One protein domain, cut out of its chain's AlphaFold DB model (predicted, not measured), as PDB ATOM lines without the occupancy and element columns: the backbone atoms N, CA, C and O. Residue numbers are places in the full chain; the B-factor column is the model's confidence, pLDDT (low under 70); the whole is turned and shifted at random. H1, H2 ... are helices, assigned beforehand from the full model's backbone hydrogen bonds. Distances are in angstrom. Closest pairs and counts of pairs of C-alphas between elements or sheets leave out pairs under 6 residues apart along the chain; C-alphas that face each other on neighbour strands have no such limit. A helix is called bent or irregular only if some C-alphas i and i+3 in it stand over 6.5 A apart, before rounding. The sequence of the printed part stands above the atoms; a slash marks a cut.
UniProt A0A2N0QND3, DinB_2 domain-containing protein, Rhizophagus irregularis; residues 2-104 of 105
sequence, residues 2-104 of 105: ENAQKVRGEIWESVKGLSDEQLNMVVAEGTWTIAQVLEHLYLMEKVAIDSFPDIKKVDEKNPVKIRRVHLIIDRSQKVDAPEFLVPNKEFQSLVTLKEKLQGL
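AT A GLANCE: This is residues 2 to 104 of the 105 residues of the protein "DinB_2 domain-containing protein" of Rhizophagus irregularis (UniProt A0A2N0QND3). A long helix, H3, runs through the middle of a loose, elongated model, with H6 side by side with its residues 35 to 42 and H1 set off to one side. Beyond H4 a wide open loop holds H5 and comes back to H3. Find 103 residues with six named helices, H1 to H6, and no named strand: all helix, radius of gyration of the C-alphas 16.4 A, spans 51 by 33 by 25 A.

HOW THE PARTS SIT: First comes H1, residues 2 to 14, which touches no helix. H2, residues 20 to 23, is close to but not clearly touching H3, residues 34 to 50; their closest C-alphas, of Leu 23 and Ile 34, are 4.9 A apart. H4, residues 52 to 55, and H3 meet only through their link. H5, residues 69 to 73, is apart from H3. H6, residues 94 to 102, touches H3 at residues 35 to 42 alone, a shallow tilt of 19 degrees, the same way; the closest C-alphas, of Tyr 42 and Leu 101, are 5.7 A apart. In H1, H3 and H6 every O i to N i+4 pair is within hydrogen-bond range; H5 has 0 of 1, and 1 of 2 O i to N i+3 pairs.

IN THESE COORDINATES: Find C-alpha 2 at (-25.788, 21.868, 51.049), where H1 begins; H3 runs 24.6 A, and H6 ends at C-alpha 102, (-16.493, 28.488, 41.647).

THE WHOLE: The printed part has no cut; links H4 to H5 and H5 to H6 are long. Residues 2, 103 and 104 have pLDDT under 70.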
ATOM      1  N   GLU A   2     -26.619  23.074  50.815       60.34
ATOM      2  CA  GLU A   2     -25.788  21.868  51.049       60.34
ATOM      3  C   GLU A   2     -25.796  20.852  49.888       60.34
ATOM      4  O   GLU A   2     -24.746  20.398  49.439       60.34
ATOM      5  N   ASN A   3     -26.970  20.573  49.312       79.62
ATOM      6  CA  ASN A   3     -27.084  19.619  48.205       79.62
ATOM      7  C   ASN A   3     -26.370  20.090  46.918       79.62
ATOM      8  O   ASN A   3     -25.804  19.280  46.194       79.62
ATOM      9  N   ALA A   4     -26.345  21.398  46.640       75.00
ATOM     10  CA  ALA A   4     -25.698  21.937  45.439       75.00
ATOM     11  C   ALA A   4     -24.166  21.852  45.529       75.00
ATOM     12  O   ALA A   4     -23.505  21.493  44.557       75.00
ATOM     13  N   GLN A   5     -23.599  22.123  46.708       80.81
ATOM     14  CA  GLN A   5     -22.161  21.967  46.954       80.81
ATOM     15  C   GLN A   5     -21.731  20.500  46.883       80.81
ATOM     16  O   GLN A   5     -20.701  20.204  46.276       80.81
ATOM     17  N   LYS A   6     -22.544  19.583  47.421       87.94
ATOM     18  CA  LYS A   6     -22.307  18.141  47.299       87.94
ATOM     19  C   LYS A   6     -22.273  17.697  45.832       87.94
ATOM     20  O   LYS A   6     -21.299  17.083  45.411       87.94
ATOM     21  N   VAL A   7     -23.286  18.077  45.048       88.44
ATOM     22  CA  VAL A   7     -23.361  17.742  43.614       88.44
ATOM     23  C   VAL A   7     -22.181  18.334  42.835       88.44
ATOM     24  O   VAL A   7     -21.613  17.653  41.986       88.44
ATOM     25  N   ARG A   8     -21.736  19.561  43.146       88.06
ATOM     26  CA  ARG A   8     -20.505  20.111  42.546       88.06
ATOM     27  C   ARG A   8     -19.271  19.282  42.885       88.06
ATOM     28  O   ARG A   8     -18.452  19.045  42.006       88.06
ATOM     29  N   GLY A   9     -19.140  18.834  44.132       90.69
ATOM     30  CA  GLY A   9     -18.061  17.933  44.537       90.69
ATOM     31  C   GLY A   9     -18.060  16.637  43.724       90.69
ATOM     32  O   GLY A   9     -17.021  16.250  43.199       90.69
ATOM     33  N   GLU A  10     -19.228  16.017  43.549       93.19
ATOM     34  CA  GLU A  10     -19.390  14.801  42.738       93.19
ATOM     35  C   GLU A  10     -19.018  15.032  41.264       93.19
ATOM     36  O   GLU A  10     -18.302  14.217  40.678       93.19
ATOM     37  N   ILE A  11     -19.416  16.170  40.682       92.50
ATOM     38  CA  ILE A  11     -18.992  16.570  39.333       92.50
ATOM     39  C   ILE A  11     -17.465  16.654  39.263       92.50
ATOM     40  O   ILE A  11     -16.866  16.085  38.352       92.50
ATOM     41  N   TRP A  12     -16.812  17.305  40.229       93.19
ATOM     42  CA  TRP A  12     -15.356  17.449  40.214       93.19
ATOM     43  C   TRP A  12     -14.603  16.145  40.392       93.19
ATOM     44  O   TRP A  12     -13.579  15.960  39.739       93.19
ATOM     45  N   GLU A  13     -15.108  15.241  41.225       94.75
ATOM     46  CA  GLU A  13     -14.538  13.902  41.342       94.75
ATOM     47  C   GLU A  13     -14.729  13.097  40.047       94.75
ATOM     48  O   GLU A  13     -13.821  12.367  39.661       94.75
ATOM     49  N   SER A  14     -15.837  13.286  39.315       93.88
ATOM     50  CA  SER A  14     -16.090  12.575  38.048       93.88
ATOM     51  C   SER A  14     -15.132  12.945  36.909       93.88
ATOM     52  O   SER A  14     -14.855  12.113  36.047       93.88
ATOM     53  N   VAL A  15     -14.599  14.173  36.909       94.75
ATOM     54  CA  VAL A  15     -13.650  14.660  35.887       94.75
ATOM     55  C   VAL A  15     -12.205  14.704  36.383       94.75
ATOM     56  O   VAL A  15     -11.302  15.181  35.693       94.75
ATOM     57  N   LYS A  16     -11.964  14.230  37.605       93.50
ATOM     58  CA  LYS A  16     -10.650  14.256  38.237       93.50
ATOM     59  C   LYS A  16      -9.685  13.321  37.517       93.50
ATOM     60  O   LYS A  16      -9.977  12.151  37.304       93.50
ATOM     61  N   GLY A  17      -8.505  13.842  37.194       93.00
ATOM     62  CA  GLY A  17      -7.450  13.082  36.522       93.00
ATOM     63  C   GLY A  17      -7.572  13.029  34.998       93.00
ATOM     64  O   GLY A  17      -6.690  12.461  34.363       93.00
ATOM     65  N   LEU A  18      -8.608  13.639  34.412       96.06
ATOM     66  CA  LEU A  18      -8.676  13.848  32.967       96.06
ATOM     67  C   LEU A  18      -7.739  14.986  32.550       96.06
ATOM     68  O   LEU A  18      -7.655  16.006  33.241       96.06
ATOM     69  N   SER A  19      -7.053  14.815  31.419       96.81
ATOM     70  CA  SER A  19      -6.306  15.899  30.780       96.81
ATOM     71  C   SER A  19      -7.246  16.859  30.049       96.81
ATOM     72  O   SER A  19      -8.380  16.504  29.709       96.81
ATOM     73  N   ASP A  20      -6.770  18.067  29.756       96.94
ATOM     74  CA  ASP A  20      -7.559  19.043  29.004       96.94
ATOM     75  C   ASP A  20      -7.913  18.511  27.601       96.94
ATOM     76  O   ASP A  20      -9.025  18.711  27.118       96.94
ATOM     77  N   GLU A  21      -7.036  17.734  26.965       97.00
ATOM     78  CA  GLU A  21      -7.330  17.074  25.686       97.00
ATOM     79  C   GLU A  21      -8.482  16.073  25.817       97.00
ATOM     80  O   GLU A  21      -9.378  16.052  24.973       97.00
ATOM     81  N   GLN A  22      -8.502  15.279  26.892       96.81
ATOM     82  CA  GLN A  22      -9.591  14.335  27.153       96.81
ATOM     83  C   GLN A  22     -10.916  15.058  27.421       96.81
ATOM     84  O   GLN A  22     -11.967  14.587  26.986       96.81
ATOM     85  N   LEU A  23     -10.883  16.219  28.085       96.50
ATOM     86  CA  LEU A  23     -12.080  17.028  28.332       96.50
ATOM     87  C   LEU A  23     -12.672  17.613  27.049       96.50
ATOM     88  O   LEU A  23     -13.894  17.732  26.940       96.50
ATOM     89  N   ASN A  24     -11.821  17.965  26.087       97.19
ATOM     90  CA  ASN A  24     -12.220  18.566  24.815       97.19
ATOM     91  C   ASN A  24     -12.426  17.531  23.693       97.19
ATOM     92  O   ASN A  24     -12.717  17.904  22.557       97.19
ATOM     93  N   MET A  25     -12.315  16.235  23.991       96.56
ATOM     94  CA  MET A  25     -12.534  15.173  23.014       96.56
ATOM     95  C   MET A  25     -14.031  14.967  22.738       96.56
ATOM     96  O   MET A  25     -14.832  14.767  23.654       96.56
ATOM     97  N   VAL A  26     -14.408  14.964  21.458       95.38
ATOM     98  CA  VAL A  26     -15.758  14.587  21.015       95.38
ATOM     99  C   VAL A  26     -15.836  13.064  20.944       95.38
ATOM    100  O   VAL A  26     -15.183  12.444  20.109       95.38
ATOM    101  N   VAL A  27     -16.629  12.456  21.827       92.19
ATOM    102  CA  VAL A  27     -16.759  10.988  21.927       92.19
ATOM    103  C   VAL A  27     -17.757  10.395  20.930       92.19
ATOM    104  O   VAL A  27     -17.665   9.218  20.593       92.19
ATOM    105  N   ALA A  28     -18.712  11.197  20.458       92.00
ATOM    106  CA  ALA A  28     -19.704  10.806  19.464       92.00
ATOM    107  C   ALA A  28     -20.148  12.021  18.644       92.00
ATOM    108  O   ALA A  28     -20.264  13.133  19.168       92.00
ATOM    109  N   GLU A  29     -20.419  11.810  17.359       90.25
ATOM    110  CA  GLU A  29     -20.905  12.869  16.479       90.25
ATOM    111  C   GLU A  29     -22.209  13.482  17.014       90.25
ATOM    112  O   GLU A  29     -23.093  12.783  17.510       90.25
ATOM    113  N   GLY A  30     -22.310  14.813  16.955       87.94
ATOM    114  CA  GLY A  30     -23.479  15.548  17.443       87.94
ATOM    115  C   GLY A  30     -23.604  15.632  18.970       87.94
ATOM    116  O   GLY A  30     -24.625  16.112  19.460       87.94
ATOM    117  N   THR A  31     -22.598  15.190  19.734       90.38
ATOM    118  CA  THR A  31     -22.577  15.315  21.204       90.38
ATOM    119  C   THR A  31     -21.637  16.417  21.680       90.38
ATOM    120  O   THR A  31     -20.705  16.811  20.980       90.38
ATOM    121  N   TRP A  32     -21.895  16.925  22.885       94.50
ATOM    122  CA  TRP A  32     -20.988  17.841  23.564       94.50
ATOM    123  C   TRP A  32     -19.814  17.100  24.197       94.50
ATOM    124  O   TRP A  32     -19.964  15.991  24.712       94.50
ATOM    125  N   THR A  33     -18.654  17.752  24.194       96.94
ATOM    126  CA  THR A  33     -17.484  17.320  24.964       96.94
ATOM    127  C   THR A  33     -17.736  17.491  26.465       96.94
ATOM    128  O   THR A  33     -18.662  18.192  26.884       96.94
ATOM    129  N   ILE A  34     -16.891  16.892  27.308       96.62
ATOM    130  CA  ILE A  34     -16.991  17.076  28.764       96.62
ATOM    131  C   ILE A  34     -16.801  18.558  29.122       96.62
ATOM    132  O   ILE A  34     -17.561  19.097  29.924       96.62
ATOM    133  N   ALA A  35     -15.846  19.237  28.479       96.62
ATOM    134  CA  ALA A  35     -15.623  20.672  28.644       96.62
ATOM    135  C   ALA A  35     -16.881  21.498  28.322       96.62
ATOM    136  O   ALA A  35     -17.267  22.377  29.091       96.62
ATOM    137  N   GLN A  36     -17.566  21.160  27.228       96.69
ATOM    138  CA  GLN A  36     -18.807  21.816  26.819       96.69
ATOM    139  C   GLN A  36     -19.959  21.562  27.790       96.69
ATOM    140  O   GLN A  36     -20.720  22.480  28.089       96.69
ATOM    141  N   VAL A  37     -20.078  20.347  28.331       95.62
ATOM    142  CA  VAL A  37     -21.068  20.045  29.374       95.62
ATOM    143  C   VAL A  37     -20.806  20.890  30.624       95.62
ATOM    144  O   VAL A  37     -21.738  21.486  31.160       95.62
ATOM    145  N   LEU A  38     -19.549  20.995  31.068       95.19
ATOM    146  CA  LEU A  38     -19.181  21.808  32.233       95.19
ATOM    147  C   LEU A  38     -19.458  23.303  32.011       95.19
ATOM    148  O   LEU A  38     -19.990  23.966  32.901       95.19
ATOM    149  N   GLU A  39     -19.161  23.836  30.825       95.50
ATOM    150  CA  GLU A  39     -19.489  25.225  30.494       95.50
ATOM    151  C   GLU A  39     -21.003  25.459  30.408       95.50
ATOM    152  O   GLU A  39     -21.497  26.468  30.908       95.50
ATOM    153  N   HIS A  40     -21.765  24.519  29.844       94.75
ATOM    154  CA  HIS A  40     -23.223  24.617  29.806       94.75
ATOM    155  C   HIS A  40     -23.830  24.711  31.216       94.75
ATOM    156  O   HIS A  40     -24.739  25.511  31.444       94.75
ATOM    157  N   LEU A  41     -23.298  23.951  32.183       92.88
ATOM    158  CA  LEU A  41     -23.712  24.058  33.586       92.88
ATOM    159  C   LEU A  41     -23.455  25.461  34.152       92.88
ATOM    160  O   LEU A  41     -24.316  26.003  34.845       92.88
ATOM    161  N   TYR A  42     -22.317  26.071  33.815       91.88
ATOM    162  CA  TYR A  42     -22.007  27.449  34.201       91.88
ATOM    163  C   TYR A  42     -22.985  28.459  33.581       91.88
ATOM    164  O   TYR A  42     -23.516  29.316  34.289       91.88
ATOM    165  N   LEU A  43     -23.271  28.344  32.280       93.38
ATOM    166  CA  LEU A  43     -24.223  29.224  31.592       93.38
ATOM    167  C   LEU A  43     -25.627  29.120  32.204       93.38
ATOM    168  O   LEU A  43     -26.276  30.138  32.447       93.38
ATOM    169  N   MET A  44     -26.073  27.899  32.512       90.44
ATOM    170  CA  MET A  44     -27.349  27.647  33.187       90.44
ATOM    171  C   MET A  44     -27.412  28.298  34.568       90.44
ATOM    172  O   MET A  44     -28.425  28.910  34.915       90.44
ATOM    173  N   GLU A  45     -26.343  28.182  35.355       88.25
ATOM    174  CA  GLU A  45     -26.283  28.795  36.677       88.25
ATOM    175  C   GLU A  45     -26.316  30.323  36.596       88.25
ATOM    176  O   GLU A  45     -27.082  30.963  37.318       88.25
ATOM    177  N   LYS A  46     -25.555  30.904  35.665       89.38
ATOM    178  CA  LYS A  46     -25.542  32.348  35.432       89.38
ATOM    179  C   LYS A  46     -26.933  32.872  35.074       89.38
ATOM    180  O   LYS A  46     -27.397  33.824  35.689       89.38
ATOM    181  N   VAL A  47     -27.636  32.211  34.152       89.19
ATOM    182  CA  VAL A  47     -29.009  32.588  33.771       89.19
ATOM    183  C   VAL A  47     -29.971  32.482  34.956       89.19
ATOM    184  O   VAL A  47     -30.834  33.343  35.128       89.19
ATOM    185  N   ALA A  48     -29.832  31.450  35.793       85.19
ATOM    186  CA  ALA A  48     -30.647  31.323  36.996       85.19
ATOM    187  C   ALA A  48     -30.409  32.498  37.960       85.19
ATOM    188  O   ALA A  48     -31.377  33.081  38.452       85.19
ATOM    189  N   ILE A  49     -29.150  32.887  38.171       85.88
ATOM    190  CA  ILE A  49     -28.789  34.022  39.030       85.88
ATOM    191  C   ILE A  49     -29.294  35.348  38.446       85.88
ATOM    192  O   ILE A  49     -29.965  36.116  39.140       85.88
ATOM    193  N   ASP A  50     -29.051  35.584  37.158       86.06
ATOM    194  CA  ASP A  50     -29.461  36.800  36.451       86.06
ATOM    195  C   ASP A  50     -30.992  36.967  36.419       86.06
ATOM    196  O   ASP A  50     -31.488  38.084  36.295       86.06
ATOM    197  N   SER A  51     -31.757  35.881  36.593       82.38
ATOM    198  CA  SER A  51     -33.224  35.922  36.651       82.38
ATOM    199  C   SER A  51     -33.802  36.380  38.001       82.38
ATOM    200  O   SER A  51     -34.964  36.791  38.060       82.38
ATOM    201  N   PHE A  52     -33.027  36.364  39.097       80.94
ATOM    202  CA  PHE A  52     -33.532  36.721  40.435       80.94
ATOM    203  C   PHE A  52     -34.153  38.128  40.542       80.94
ATOM    204  O   PHE A  52     -35.186  38.261  41.207       80.94
ATOM    205  N   PRO A  53     -33.594  39.192  39.931       79.38
ATOM    206  CA  PRO A  53     -34.207  40.520  39.948       79.38
ATOM    207  C   PRO A  53     -35.590  40.552  39.289       79.38
ATOM    208  O   PRO A  53     -36.463  41.296  39.740       79.38
ATOM    209  N   ASP A  54     -35.810  39.738  38.257       73.50
ATOM    210  CA  ASP A  54     -37.080  39.684  37.530       73.50
ATOM    211  C   ASP A  54     -38.165  38.928  38.302       73.50
ATOM    212  O   ASP A  54     -39.343  39.257  38.176       73.50
ATOM    213  N   ILE A  55     -37.788  38.003  39.192       71.88
ATOM    214  CA  ILE A  55     -38.736  37.329  40.096       71.88
ATOM    215  C   ILE A  55     -39.457  38.344  40.998       71.88
ATOM    216  O   ILE A  55     -40.641  38.185  41.280       71.88
ATOM    217  N   LYS A  56     -38.789  39.435  41.398       71.06
ATOM    218  CA  LYS A  56     -39.408  40.510  42.198       71.06
ATOM    219  C   LYS A  56     -40.469  41.310  41.432       71.06
ATOM    220  O   LYS A  56     -41.223  42.047  42.056       71.06
ATOM    221  N   LYS A  57     -40.503  41.197  40.100       75.94
ATOM    222  CA  LYS A  57     -41.458  41.885  39.216       75.94
ATOM    223  C   LYS A  57     -42.679  41.022  38.875       75.94
ATOM    224  O   LYS A  57     -43.547  41.483  38.140       75.94
ATOM    225  N   VAL A  58     -42.736  39.780  39.361       77.69
ATOM    226  CA  VAL A  58     -43.904  38.907  39.195       77.69
ATOM    227  C   VAL A  58     -45.054  39.473  40.026       77.69
ATOM    228  O   VAL A  58     -44.962  39.557  41.249       77.69
ATOM    229  N   ASP A  59     -46.135  39.852  39.355       78.19
ATOM    230  CA  ASP A  59     -47.357  40.388  39.954       78.19
ATOM    231  C   ASP A  59     -48.603  39.763  39.299       78.19
ATOM    232  O   ASP A  59     -48.506  38.909  38.413       78.19
ATOM    233  N   GLU A  60     -49.798  40.180  39.723       75.00
ATOM    234  CA  GLU A  60     -51.064  39.694  39.152       75.00
ATOM    235  C   GLU A  60     -51.223  40.015  37.653       75.00
ATOM    236  O   GLU A  60     -51.990  39.347  36.960       75.00
ATOM    237  N   LYS A  61     -50.495  41.015  37.133       77.50
ATOM    238  CA  LYS A  61     -50.534  41.420  35.720       77.50
ATOM    239  C   LYS A  61     -49.542  40.630  34.862       77.50
ATOM    240  O   LYS A  61     -49.759  40.519  33.657       77.50
ATOM    241  N   ASN A  62     -48.507  40.046  35.468       73.88
ATOM    242  CA  ASN A  62     -47.496  39.205  34.825       73.88
ATOM    243  C   ASN A  62     -47.331  37.855  35.552       73.88
ATOM    244  O   ASN A  62     -46.280  37.585  36.145       73.88
ATOM    245  N   PRO A  63     -48.347  36.971  35.500       74.69
ATOM    246  CA  PRO A  63     -48.279  35.677  36.161       74.69
ATOM    247  C   PRO A  63     -47.259  34.747  35.490       74.69
ATOM    248  O   PRO A  63     -47.103  34.711  34.265       74.69
ATOM    249  N   VAL A  64     -46.596  33.920  36.300       77.38
ATOM    250  CA  VAL A  64     -45.686  32.879  35.808       77.38
ATOM    251  C   VAL A  64     -46.483  31.806  35.063       77.38
ATOM    252  O   VAL A  64     -47.425  31.218  35.596       77.38
ATOM    253  N   LYS A  65     -46.077  31.496  33.827       78.00
ATOM    254  CA  LYS A  65     -46.656  30.383  33.064       78.00
ATOM    255  C   LYS A  65     -46.272  29.046  33.702       78.00
ATOM    256  O   LYS A  65     -45.087  28.743  33.842       78.00
ATOM    257  N   ILE A  66     -47.269  28.216  34.010       74.19
ATOM    258  CA  ILE A  66     -47.053  26.845  34.488       74.19
ATOM    259  C   ILE A  66     -46.365  26.040  33.381       74.19
ATOM    260  O   ILE A  66     -46.904  25.867  32.286       74.19
ATOM    261  N   ARG A  67     -45.162  25.536  33.669       74.69
ATOM    262  CA  ARG A  67     -44.418  24.647  32.769       74.69
ATOM    263  C   ARG A  67     -44.746  23.190  33.084       74.69
ATOM    264  O   ARG A  67     -44.913  22.817  34.244       74.69
ATOM    265  N   ARG A  68     -44.788  22.339  32.056       77.75
ATOM    266  CA  ARG A  68     -44.956  20.882  32.202       77.75
ATOM    267  C   ARG A  68     -43.651  20.237  32.675       77.75
ATOM    268  O   ARG A  68     -42.988  19.534  31.924       77.75
ATOM    269  N   VAL A  69     -43.272  20.497  33.925       75.94
ATOM    270  CA  VAL A  69     -41.999  20.036  34.509       75.94
ATOM    271  C   VAL A  69     -41.852  18.511  34.521       75.94
ATOM    272  O   VAL A  69     -40.738  18.011  34.456       75.94
ATOM    273  N   HIS A  70     -42.956  17.760  34.514       78.94
ATOM    274  CA  HIS A  70     -42.937  16.298  34.394       78.94
ATOM    275  C   HIS A  70     -42.378  15.803  33.051       78.94
ATOM    276  O   HIS A  70     -41.922  14.671  32.976       78.94
ATOM    277  N   LEU A  71     -42.366  16.627  31.997       79.38
ATOM    278  CA  LEU A  71     -41.728  16.256  30.730       79.38
ATOM    279  C   LEU A  71     -40.196  16.316  30.822       79.38
ATOM    280  O   LEU A  71     -39.517  15.708  30.008       79.38
ATOM    281  N   ILE A  72     -39.632  16.982  31.838       75.44
ATOM    282  CA  ILE A  72     -38.176  17.087  32.028       75.44
ATOM    283  C   ILE A  72     -37.555  15.723  32.359       75.44
ATOM    284  O   ILE A  72     -36.369  15.528  32.112       75.44
ATOM    285  N   ILE A  73     -38.316  14.771  32.907       80.38
ATOM    286  CA  ILE A  73     -37.826  13.406  33.174       80.38
ATOM    287  C   ILE A  73     -38.003  12.462  31.978       80.38
ATOM    288  O   ILE A  73     -37.361  11.414  31.936       80.38
ATOM    289  N   ASP A  74     -38.822  12.835  30.991       83.62
ATOM    290  CA  ASP A  74     -39.032  12.046  29.782       83.62
ATOM    291  C   ASP A  74     -37.881  12.279  28.793       83.62
ATOM    292  O   ASP A  74     -37.787  13.308  28.128       83.62
ATOM    293  N   ARG A  75     -36.975  11.302  28.701       79.88
ATOM    294  CA  ARG A  75     -35.804  11.356  27.813       79.88
ATOM    295  C   ARG A  75     -36.128  11.033  26.349       79.88
ATOM    296  O   ARG A  75     -35.218  11.103  25.523       79.88
ATOM    297  N   SER A  76     -37.379  10.692  26.017       83.56
ATOM    298  CA  SER A  76     -37.814  10.509  24.623       83.56
ATOM    299  C   SER A  76     -37.927  11.838  23.873       83.56
ATOM    300  O   SER A  76     -37.758  11.871  22.655       83.56
ATOM    301  N   GLN A  77     -38.146  12.941  24.597       77.94
ATOM    302  CA  GLN A  77     -38.203  14.284  24.032       77.94
ATOM    303  C   GLN A  77     -36.963  15.075  24.433       77.94
ATOM    304  O   GLN A  77     -36.748  15.398  25.600       77.94
ATOM    305  N   LYS A  78     -36.131  15.392  23.440       76.94
ATOM    306  CA  LYS A  78     -34.966  16.260  23.611       76.94
ATOM    307  C   LYS A  78     -35.337  17.665  23.157       76.94
ATOM    308  O   LYS A  78     -35.944  17.833  22.105       76.94
ATOM    309  N   VAL A  79     -34.987  18.653  23.971       81.75
ATOM    310  CA  VAL A  79     -35.154  20.066  23.640       81.75
ATOM    311  C   VAL A  79     -33.766  20.642  23.444       81.75
ATOM    312  O   VAL A  79     -32.920  20.501  24.329       81.75
ATOM    313  N   ASP A  80     -33.543  21.268  22.294       85.06
ATOM    314  CA  ASP A  80     -32.283  21.946  22.025       85.06
ATOM    315  C   ASP A  80     -32.103  23.138  22.965       85.06
ATOM    316  O   ASP A  80     -33.051  23.863  23.293       85.06
ATOM    317  N   ALA A  81     -30.866  23.326  23.418       85.38
ATOM    318  CA  ALA A  81     -30.527  24.461  24.255       85.38
ATOM    319  C   ALA A  81     -30.718  25.770  23.459       85.38
ATOM    320  O   ALA A  81     -30.260  25.860  22.319       85.38
ATOM    321  N   PRO A  82     -31.356  26.799  24.048       89.81
ATOM    322  CA  PRO A  82     -31.349  28.150  23.492       89.81
ATOM    323  C   PRO A  82     -29.921  28.644  23.231       89.81
ATOM    324  O   PRO A  82     -29.015  28.277  23.973       89.81
ATOM    325  N   GLU A  83     -29.727  29.535  22.252       91.31
ATOM    326  CA  GLU A  83     -28.391  30.008  21.834       91.31
ATOM    327  C   GLU A  83     -27.506  30.485  22.996       91.31
ATOM    328  O   GLU A  83     -26.337  30.123  23.066       91.31
ATOM    329  N   PHE A  84     -28.064  31.232  23.952       90.19
ATOM    330  CA  PHE A  84     -27.324  31.756  25.110       90.19
ATOM    331  C   PHE A  84     -26.904  30.684  26.136       90.19
ATOM    332  O   PHE A  84     -26.179  30.988  27.081       90.19
ATOM    333  N   LEU A  85     -27.373  29.446  25.972       93.31
ATOM    334  CA  LEU A  85     -26.989  28.279  26.765       93.31
ATOM    335  C   LEU A  85     -26.124  27.297  25.970       93.31
ATOM    336  O   LEU A  85     -25.699  26.289  26.530       93.31
ATOM    337  N   VAL A  86     -25.857  27.545  24.686       94.06
ATOM    338  CA  VAL A  86     -24.977  26.682  23.895       94.06
ATOM    339  C   VAL A  86     -23.521  26.959  24.300       94.06
ATOM    340  O   VAL A  86     -23.084  28.109  24.232       94.06
ATOM    341  N   PRO A  87     -22.756  25.940  24.736       93.31
ATOM    342  CA  PRO A  87     -21.364  26.115  25.140       93.31
ATOM    343  C   PRO A  87     -20.449  26.403  23.941       93.31
ATOM    344  O   PRO A  87     -20.765  26.063  22.795       93.31
ATOM    345  N   ASN A  88     -19.288  27.002  24.204       90.50
ATOM    346  CA  ASN A  88     -18.313  27.330  23.170       90.50
ATOM    347  C   ASN A  88     -17.653  26.046  22.618       90.50
ATOM    348  O   ASN A  88     -17.539  25.022  23.294       90.50
ATOM    349  N   LYS A  89     -17.236  26.077  21.351       91.62
ATOM    350  CA  LYS A  89     -16.484  24.999  20.687       91.62
ATOM    351  C   LYS A  89     -14.970  25.135  20.849       91.62
ATOM    352  O   LYS A  89     -14.241  24.241  20.432       91.62
ATOM    353  N   GLU A  90     -14.503  26.244  21.411       93.38
ATOM    354  CA  GLU A  90     -13.093  26.464  21.714       93.38
ATOM    355  C   GLU A  90     -12.583  25.510  22.798       93.38
ATOM    356  O   GLU A  90     -13.334  25.029  23.647       93.38
ATOM    357  N   PHE A  91     -11.276  25.256  22.759       95.56
ATOM    358  CA  PHE A  91     -10.591  24.442  23.751       95.56
ATOM    359  C   PHE A  91     -10.652  25.101  25.133       95.56
ATOM    360  O   PHE A  91     -10.340  26.285  25.274       95.56
ATOM    361  N   GLN A  92     -11.005  24.332  26.162       94.25
ATOM    362  CA  GLN A  92     -11.108  24.830  27.534       94.25
ATOM    363  C   GLN A  92     -10.293  23.984  28.504       94.25
ATOM    364  O   GLN A  92     -10.397  22.760  28.506       94.25
ATOM    365  N   SER A  93      -9.526  24.649  29.370       94.81
ATOM    366  CA  SER A  93      -8.802  23.971  30.446       94.81
ATOM    367  C   SER A  93      -9.719  23.641  31.624       94.81
ATOM    368  O   SER A  93     -10.664  24.385  31.928       94.81
ATOM    369  N   LEU A  94      -9.404  22.568  32.356       92.75
ATOM    370  CA  LEU A  94     -10.110  22.220  33.591       92.75
ATOM    371  C   LEU A  94     -10.024  23.339  34.636       92.75
ATOM    372  O   LEU A  94     -10.967  23.545  35.401       92.75
ATOM    373  N   VAL A  95      -8.900  24.061  34.674       92.06
ATOM    374  CA  VAL A  95      -8.680  25.177  35.604       92.06
ATOM    375  C   VAL A  95      -9.675  26.298  35.321       92.06
ATOM    376  O   VAL A  95     -10.424  26.683  36.216       92.06
ATOM    377  N   THR A  96      -9.775  26.742  34.065       92.19
ATOM    378  CA  THR A  96     -10.724  27.789  33.658       92.19
ATOM    379  C   THR A  96     -12.174  27.385  33.931       92.19
ATOM    380  O   THR A  96     -12.970  28.193  34.407       92.19
ATOM    381  N   LEU A  97     -12.539  26.126  33.662       92.31
ATOM    382  CA  LEU A  97     -13.890  25.617  33.925       92.31
ATOM    383  C   LEU A  97     -14.214  25.581  35.426       92.31
ATOM    384  O   LEU A  97     -15.334  25.914  35.822       92.31
ATOM    385  N   LYS A  98     -13.237  25.227  36.270       90.56
ATOM    386  CA  LYS A  98     -13.380  25.291  37.730       90.56
ATOM    387  C   LYS A  98     -13.555  26.720  38.217       90.56
ATOM    388  O   LYS A  98     -14.461  26.961  39.007       90.56
ATOM    389  N   GLU A  99     -12.753  27.658  37.723       90.31
ATOM    390  CA  GLU A  99     -12.870  29.075  38.079       90.31
ATOM    391  C   GLU A  99     -14.247  29.639  37.710       90.31
ATOM    392  O   GLU A  99     -14.886  30.272  38.549       90.31
ATOM    393  N   LYS A 100     -14.762  29.335  36.508       88.38
ATOM    394  CA  LYS A 100     -16.120  29.727  36.081       88.38
ATOM    395  C   LYS A 100     -17.198  29.230  37.056       88.38
ATOM    396  O   LYS A 100     -18.076  29.994  37.446       88.38
ATOM    397  N   LEU A 101     -17.123  27.961  37.464       83.94
ATOM    398  CA  LEU A 101     -18.122  27.314  38.326       83.94
ATOM    399  C   LEU A 101     -17.941  27.596  39.832       83.94
ATOM    400  O   LEU A 101     -18.869  27.370  40.607       83.94
ATOM    401  N   GLN A 102     -16.768  28.070  40.263       81.81
ATOM    402  CA  GLN A 102     -16.493  28.488  41.647       81.81
ATOM    403  C   GLN A 102     -16.671  29.996  41.866       81.81
ATOM    404  O   GLN A 102     -16.969  30.412  42.982       81.81
ATOM    405  N   GLY A 103     -16.478  30.813  40.824       67.12
ATOM    406  CA  GLY A 103     -16.521  32.277  40.888       67.12
ATOM    407  C   GLY A 103     -17.921  32.884  41.012       67.12
ATOM    408  O   GLY A 103     -18.038  34.094  41.183       67.12
ATOM    409  N   LEU A 104     -18.976  32.069  40.948       57.19
ATOM    410  CA  LEU A 104     -20.344  32.474  41.272       57.19
ATOM    411  C   LEU A 104     -20.565  32.318  42.789       57.19
ATOM    412  O   LEU A 104     -21.055  31.286  43.246       57.19
TER     413      LEU A 104